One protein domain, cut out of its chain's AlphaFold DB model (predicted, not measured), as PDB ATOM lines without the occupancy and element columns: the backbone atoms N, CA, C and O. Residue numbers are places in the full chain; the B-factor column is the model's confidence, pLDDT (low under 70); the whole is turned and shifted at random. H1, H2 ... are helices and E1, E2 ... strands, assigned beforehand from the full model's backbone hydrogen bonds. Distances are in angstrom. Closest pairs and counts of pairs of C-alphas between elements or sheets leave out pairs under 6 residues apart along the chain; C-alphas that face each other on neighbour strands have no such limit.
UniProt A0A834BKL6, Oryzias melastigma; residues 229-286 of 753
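What this domain is: This is residues 229 to 286 of the 753 residues of a protein of Oryzias melastigma (UniProt A0A834BKL6). A strongly twisted sheet of five short strands, with the meander E1 E2 E3, each strand the antiparallel neighbour of the one before, joined through E2 to the hairpin E4 and E5, has one short helix, H1, packed on it. The 58 printed residues hold, in order, E1 E2 E3 H1 E4 E5, mostly strand; the sheet is branched and antiparallel. It is compact, with radius of gyration of the C-alphas 10.4 A and spans of 27 by 26 by 19 A.

How they stand to each other: E1, residues 229 to 233, makes a hairpin with E2, residues 240 to 246; N 232 and O 242 are 2.8 A apart, within hydrogen-bond range. On the other side of E2 lie E3, residues 250 to 252, with N 245 and O 251 at 2.9 A, and E5, residues 281 to 285, with N 243 and O 281 at 2.9 A. E4, residues 272 to 277, makes a hairpin with E5, with N 276 and O 282 at 3.0 A. H1, residues 261 to 266, with every O i to N i+4 pair within hydrogen-bond range, is on the sheet; its closest C-alphas to E4 are Asp 261 and Val 272, 4.8 A.

Where its parts are: E1 begins at C-alpha 229 (128.350, 165.945, 185.573), E2 is 17.8 A long, and E5 ends at C-alpha 285 (141.936, 164.574, 183.820).

The domain as a whole: The printed part has no cut and no long link; pLDDT is under 70 at residues 255 to 261 and 277 to 279.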
ATOM      1  N   LEU A 229     127.096 165.796 184.832       89.12
ATOM      2  CA  LEU A 229     128.350 165.945 185.573       89.12
ATOM      3  C   LEU A 229     129.025 167.280 185.228       89.12
ATOM      4  O   LEU A 229     128.930 167.748 184.093       89.12
ATOM      5  N   GLN A 230     129.721 167.870 186.199       92.94
ATOM      6  CA  GLN A 230     130.673 168.962 185.979       92.94
ATOM      7  C   GLN A 230     131.835 168.870 186.968       92.94
ATOM      8  O   GLN A 230     131.686 168.301 188.051       92.94
ATOM      9  N   LEU A 231     132.953 169.515 186.638       92.94
ATOM     10  CA  LEU A 231     133.982 169.870 187.612       92.94
ATOM     11  C   LEU A 231     133.797 171.320 188.072       92.94
ATOM     12  O   LEU A 231     133.661 172.233 187.251       92.94
ATOM     13  N   GLN A 232     133.798 171.556 189.385       92.44
ATOM     14  CA  GLN A 232     133.941 172.892 189.958       92.44
ATOM     15  C   GLN A 232     135.399 173.098 190.380       92.44
ATOM     16  O   GLN A 232     135.877 172.494 191.337       92.44
ATOM     17  N   GLY A 233     136.111 173.955 189.650       84.00
ATOM     18  CA  GLY A 233     137.544 174.172 189.831       84.00
ATOM     19  C   GLY A 233     137.986 175.574 189.428       84.00
ATOM     20  O   GLY A 233     137.215 176.534 189.491       84.00
ATOM     21  N   SER A 234     139.248 175.700 189.021       78.94
ATOM     22  CA  SER A 234     139.819 176.968 188.561       78.94
ATOM     23  C   SER A 234     139.499 177.205 187.080       78.94
ATOM     24  O   SER A 234     139.718 176.294 186.282       78.94
ATOM     25  N   PRO A 235     139.124 178.426 186.646       79.50
ATOM     26  CA  PRO A 235     138.935 178.741 185.222       79.50
ATOM     27  C   PRO A 235     140.236 178.661 184.393       79.50
ATOM     28  O   PRO A 235     140.214 178.902 183.191       79.50
ATOM     29  N   ILE A 236     141.378 178.341 185.019       85.44
ATOM     30  CA  ILE A 236     142.661 178.066 184.354       85.44
ATOM     31  C   ILE A 236     142.699 176.644 183.762       85.44
ATOM     32  O   ILE A 236     143.298 176.458 182.705       85.44
ATOM     33  N   ASN A 237     142.067 175.659 184.412       92.12
ATOM     34  CA  ASN A 237     141.797 174.348 183.820       92.12
ATOM     35  C   ASN A 237     140.448 173.809 184.311       92.12
ATOM     36  O   ASN A 237     140.328 173.336 185.438       92.12
ATOM     37  N   VAL A 238     139.461 173.827 183.423       93.62
ATOM     38  CA  VAL A 238     138.100 173.332 183.655       93.62
ATOM     39  C   VAL A 238     138.067 171.808 183.853       93.62
ATOM     40  O   VAL A 238     137.192 171.302 184.548       93.62
ATOM     41  N   CYS A 239     139.057 171.081 183.324       94.19
ATOM     42  CA  CYS A 239     139.220 169.631 183.473       94.19
ATOM     43  C   CYS A 239     139.938 169.205 184.779       94.19
ATOM     44  O   CYS A 239     140.480 168.100 184.877       94.19
ATOM     45  N   SER A 240     139.957 170.079 185.795       92.50
ATOM     46  CA  SER A 240     140.477 169.797 187.138       92.50
ATOM     47  C   SER A 240     139.642 170.509 188.209       92.50
ATOM     48  O   SER A 240     139.481 171.731 188.171       92.50
ATOM     49  N   GLY A 241     139.099 169.761 189.174       92.00
ATOM     50  CA  GLY A 241     138.274 170.319 190.250       92.00
ATOM     51  C   GLY A 241     137.490 169.280 191.052       92.00
ATOM     52  O   GLY A 241     137.729 168.078 190.946       92.00
ATOM     53  N   GLU A 242     136.539 169.754 191.851       91.75
ATOM     54  CA  GLU A 242     135.578 168.925 192.580       91.75
ATOM     55  C   GLU A 242     134.512 168.373 191.623       91.75
ATOM     56  O   GLU A 242     133.897 169.144 190.883       91.75
ATOM     57  N   LEU A 243     134.251 167.061 191.642       91.38
ATOM     58  CA  LEU A 243     133.192 166.469 190.821       91.38
ATOM     59  C   LEU A 243     131.813 166.710 191.436       91.38
ATOM     60  O   LEU A 243     131.570 166.399 192.605       91.38
ATOM     61  N   GLN A 244     130.885 167.197 190.614       92.06
ATOM     62  CA  GLN A 244     129.505 167.465 191.006       92.06
ATOM     63  C   GLN A 244     128.514 166.768 190.071       92.06
ATOM     64  O   GLN A 244     128.629 166.854 188.847       92.06
ATOM     65  N   GLU A 245     127.520 166.107 190.664       89.81
ATOM     66  CA  GLU A 245     126.390 165.478 189.972       89.81
ATOM     67  C   GLU A 245     125.147 166.379 190.032       89.81
ATOM     68  O   GLU A 245     124.962 167.149 190.980       89.81
ATOM     69  N   ARG A 246     124.274 166.291 189.021       88.69
ATOM     70  CA  ARG A 246     123.016 167.045 188.969       88.69
ATOM     71  C   ARG A 246     121.853 166.253 188.400       88.69
ATOM     72  O   ARG A 246     121.861 165.850 187.237       88.69
ATOM     73  N   LYS A 247     120.773 166.206 189.188       79.38
ATOM     74  CA  LYS A 247     119.417 165.841 188.735       79.38
ATOM     75  C   LYS A 247     118.561 167.090 188.512       79.38
ATOM     76  O   LYS A 247     118.036 167.280 187.413       79.38
ATOM     77  N   THR A 248     118.514 167.954 189.531       79.81
ATOM     78  CA  THR A 248     117.858 169.277 189.563       79.81
ATOM     79  C   THR A 248     118.863 170.393 189.877       79.81
ATOM     80  O   THR A 248     118.998 171.339 189.105       79.81
ATOM     81  N   GLU A 249     119.630 170.225 190.954       87.88
ATOM     82  CA  GLU A 249     120.690 171.110 191.462       87.88
ATOM     83  C   GLU A 249     122.056 170.402 191.396       87.88
ATOM     84  O   GLU A 249     122.099 169.170 191.448       87.88
ATOM     85  N   TRP A 250     123.155 171.159 191.327       91.12
ATOM     86  CA  TRP A 250     124.526 170.637 191.423       91.12
ATOM     87  C   TRP A 250     124.893 170.268 192.866       91.12
ATOM     88  O   TRP A 250     124.669 171.069 193.777       91.12
ATOM     89  N   LYS A 251     125.447 169.066 193.090       91.12
ATOM     90  CA  LYS A 251     125.842 168.564 194.424       91.12
ATOM     91  C   LYS A 251     127.182 167.807 194.366       91.12
ATOM     92  O   LYS A 251     127.381 167.058 193.411       91.12
ATOM     93  N   PRO A 252     128.084 167.958 195.359       89.38
ATOM     94  CA  PRO A 252     129.370 167.252 195.382       89.38
ATOM     95  C   PRO A 252     129.203 165.732 195.409       89.38
ATOM     96  O   PRO A 252     128.413 165.206 196.199       89.38
ATOM     97  N   VAL A 253     129.981 165.022 194.590       87.31
ATOM     98  CA  VAL A 253     130.000 163.556 194.570       87.31
ATOM     99  C   VAL A 253     130.805 163.036 195.765       87.31
ATOM    100  O   VAL A 253     131.961 163.403 195.971       87.31
ATOM    101  N   LYS A 254     130.173 162.159 196.557       77.50
ATOM    102  CA  LYS A 254     130.734 161.546 197.783       77.50
ATOM    103  C   LYS A 254     130.813 160.017 197.725       77.50
ATOM    104  O   LYS A 254     130.968 159.354 198.747       77.50
ATOM    105  N   LYS A 255     130.619 159.447 196.536       68.88
ATOM    106  CA  LYS A 255     130.630 158.002 196.282       68.88
ATOM    107  C   LYS A 255     132.064 157.580 195.956       68.88
ATOM    108  O   LYS A 255     132.738 158.271 195.195       68.88
ATOM    109  N   ASN A 256     132.516 156.449 196.493       62.41
ATOM    110  CA  ASN A 256     133.792 155.859 196.089       62.41
ATOM    111  C   ASN A 256     133.659 155.326 194.649       62.41
ATOM    112  O   ASN A 256     132.720 154.579 194.367       62.41
ATOM    113  N   ILE A 257     134.537 155.740 193.733       65.94
ATOM    114  CA  ILE A 257     134.412 155.412 192.306       65.94
ATOM    115  C   ILE A 257     135.047 154.054 192.003       65.94
ATOM    116  O   ILE A 257     136.191 153.800 192.366       65.94
ATOM    117  N   THR A 258     134.337 153.212 191.252       58.75
ATOM    118  CA  THR A 258     134.847 151.927 190.743       58.75
ATOM    119  C   THR A 258     135.575 152.026 189.395       58.75
ATOM    120  O   THR A 258     136.375 151.150 189.086       58.75
ATOM    121  N   ASN A 259     135.323 153.066 188.591       65.50
ATOM    122  CA  ASN A 259     136.018 153.340 187.326       65.50
ATOM    123  C   ASN A 259     136.089 154.861 187.064       65.50
ATOM    124  O   ASN A 259     135.070 155.485 186.763       65.50
ATOM    125  N   ALA A 260     137.271 155.464 187.241       64.94
ATOM    126  CA  ALA A 260     137.455 156.919 187.192       64.94
ATOM    127  C   ALA A 260     137.736 157.463 185.778       64.94
ATOM    128  O   ALA A 260     137.308 158.574 185.468       64.94
ATOM    129  N   ASP A 261     138.388 156.689 184.907       64.44
ATOM    130  CA  ASP A 261     138.736 157.109 183.541       64.44
ATOM    131  C   ASP A 261     137.505 157.464 182.704       64.44
ATOM    132  O   ASP A 261     137.458 158.507 182.051       64.44
ATOM    133  N   ASN A 262     136.452 156.652 182.829       76.69
ATOM    134  CA  ASN A 262     135.179 156.859 182.141       76.69
ATOM    135  C   ASN A 262     134.505 158.202 182.521       76.69
ATOM    136  O   ASN A 262     133.687 158.718 181.764       76.69
ATOM    137  N   LEU A 263     134.842 158.810 183.668       85.06
ATOM    138  CA  LEU A 263     134.309 160.121 184.067       85.06
ATOM    139  C   LEU A 263     134.988 161.279 183.327       85.06
ATOM    140  O   LEU A 263     134.307 162.228 182.940       85.06
ATOM    141  N   CYS A 264     136.300 161.203 183.098       88.56
ATOM    142  CA  CYS A 264     137.018 162.208 182.314       88.56
ATOM    143  C   CYS A 264     136.591 162.180 180.839       88.56
ATOM    144  O   CYS A 264     136.402 163.237 180.234       88.56
ATOM    145  N   GLU A 265     136.310 160.990 180.300       86.44
ATOM    146  CA  GLU A 265     135.741 160.817 178.963       86.44
ATOM    147  C   GLU A 265     134.350 161.473 178.856       86.44
ATOM    148  O   GLU A 265     134.133 162.327 177.993       86.44
ATOM    149  N   LYS A 266     133.437 161.192 179.803       84.88
ATOM    150  CA  LYS A 266     132.109 161.846 179.902       84.88
ATOM    151  C   LYS A 266     132.189 163.374 179.967       84.88
ATOM    152  O   LYS A 266     131.360 164.067 179.379       84.88
ATOM    153  N   LEU A 267     133.183 163.908 180.674       88.62
ATOM    154  CA  LEU A 267     133.426 165.349 180.811       88.62
ATOM    155  C   LEU A 267     134.100 165.978 179.577       88.62
ATOM    156  O   LEU A 267     134.282 167.193 179.541       88.62
ATOM    157  N   ASN A 268     134.423 165.184 178.546       88.81
ATOM    158  CA  ASN A 268     135.193 165.605 177.373       88.81
ATOM    159  C   ASN A 268     136.567 166.179 177.783       88.81
ATOM    160  O   ASN A 268     136.946 167.263 177.347       88.81
ATOM    161  N   CYS A 269     137.274 165.474 178.669       91.25
ATOM    162  CA  CYS A 269     138.530 165.903 179.295       91.25
ATOM    163  C   CYS A 269     139.682 164.878 179.154       91.25
ATOM    164  O   CYS A 269     140.686 164.965 179.868       91.25
ATOM    165  N   GLY A 270     139.534 163.888 178.269       88.31
ATOM    166  CA  GLY A 270     140.506 162.811 178.062       88.31
ATOM    167  C   GLY A 270     140.409 161.705 179.120       88.31
ATOM    168  O   GLY A 270     139.312 161.368 179.555       88.31
ATOM    169  N   GLY A 271     141.544 161.119 179.512       86.25
ATOM    170  CA  GLY A 271     141.620 160.076 180.551       86.25
ATOM    171  C   GLY A 271     141.793 160.651 181.961       86.25
ATOM    172  O   GLY A 271     141.855 161.873 182.126       86.25
ATOM    173  N   VAL A 272     141.906 159.800 182.990       84.31
ATOM    174  CA  VAL A 272     142.261 160.273 184.339       84.31
ATOM    175  C   VAL A 272     143.774 160.487 184.465       84.31
ATOM    176  O   VAL A 272     144.571 159.709 183.948       84.31
ATOM    177  N   THR A 273     144.179 161.533 185.187       80.81
ATOM    178  CA  THR A 273     145.581 161.740 185.598       80.81
ATOM    179  C   THR A 273     145.746 161.471 187.091       80.81
ATOM    180  O   THR A 273     146.690 160.806 187.509       80.81
ATOM    181  N   ASN A 274     144.838 162.006 187.915       79.31
ATOM    182  CA  ASN A 274     144.829 161.813 189.363       79.31
ATOM    183  C   ASN A 274     143.423 162.081 189.932       79.31
ATOM    184  O   ASN A 274     142.682 162.904 189.391       79.31
ATOM    185  N   TYR A 275     143.071 161.440 191.045       80.31
ATOM    186  CA  TYR A 275     141.858 161.736 191.807       80.31
ATOM    187  C   TYR A 275     142.111 161.563 193.309       80.31
ATOM    188  O   TYR A 275     142.896 160.705 193.711       80.31
ATOM    189  N   THR A 276     141.438 162.355 194.147       77.88
ATOM    190  CA  THR A 276     141.443 162.161 195.607       77.88
ATOM    191  C   THR A 276     140.021 161.985 196.124       77.88
ATOM    192  O   THR A 276     139.127 162.793 195.865       77.88
ATOM    193  N   ALA A 277     139.806 160.882 196.841       64.81
ATOM    194  CA  ALA A 277     138.523 160.486 197.412       64.81
ATOM    195  C   ALA A 277     138.497 160.783 198.923       64.81
ATOM    196  O   ALA A 277     138.431 159.874 199.748       64.81
ATOM    197  N   ASP A 278     138.595 162.072 199.263       65.62
ATOM    198  CA  ASP A 278     138.459 162.577 200.633       65.62
ATOM    199  C   ASP A 278     136.963 162.780 200.985       65.62
ATOM    200  O   ASP A 278     136.121 161.927 200.711       65.62
ATOM    201  N   GLN A 279     136.582 163.912 201.592       65.44
ATOM    202  CA  GLN A 279     135.178 164.210 201.935       65.44
ATOM    203  C   GLN A 279     134.302 164.567 200.721       65.44
ATOM    204  O   GLN A 279     133.104 164.278 200.717       65.44
ATOM    205  N   ASN A 280     134.910 165.211 199.722       76.38
ATOM    206  CA  ASN A 280     134.353 165.501 198.407       76.38
ATOM    207  C   ASN A 280     135.393 165.041 197.378       76.38
ATOM    208  O   ASN A 280     136.584 165.320 197.537       76.38
ATOM    209  N   LEU A 281     134.948 164.362 196.328       84.12
ATOM    210  CA  LEU A 281     135.825 163.855 195.279       84.12
ATOM    211  C   LEU A 281     136.442 164.992 194.449       84.12
ATOM    212  O   LEU A 281     135.712 165.757 193.816       84.12
ATOM    213  N   HIS A 282     137.772 165.036 194.366       88.06
ATOM    214  CA  HIS A 282     138.488 165.827 193.362       88.06
ATOM    215  C   HIS A 282     139.003 164.941 192.227       88.06
ATOM    216  O   HIS A 282     139.539 163.859 192.462       88.06
ATOM    217  N   LEU A 283     138.864 165.427 190.995       88.88
ATOM    218  CA  LEU A 283     139.251 164.749 189.760       88.88
ATOM    219  C   LEU A 283     140.144 165.682 188.933       88.88
ATOM    220  O   LEU A 283     139.866 166.875 188.804       88.88
ATOM    221  N   THR A 284     141.229 165.151 188.377       90.19
ATOM    222  CA  THR A 284     142.078 165.839 187.398       90.19
ATOM    223  C   THR A 284     142.328 164.910 186.224       90.19
ATOM    224  O   THR A 284     142.923 163.840 186.377       90.19
ATOM    225  N   CYS A 285     141.851 165.331 185.060       92.12
ATOM    226  CA  CYS A 285     141.936 164.574 183.820       92.12
ATOM    227  C   CYS A 285     143.229 164.894 183.047       92.12
ATOM    228  O   CYS A 285     144.074 165.656 183.528       92.12
ATOM    229  N   THR A 286     143.430 164.286 181.877       92.12
ATOM    230  CA  THR A 286     144.617 164.534 181.038       92.12
ATOM    231  C   THR A 286     144.565 165.869 180.305       92.12
ATOM    232  O   THR A 286     145.612 166.480 180.094       92.12
TER     233      THR A 286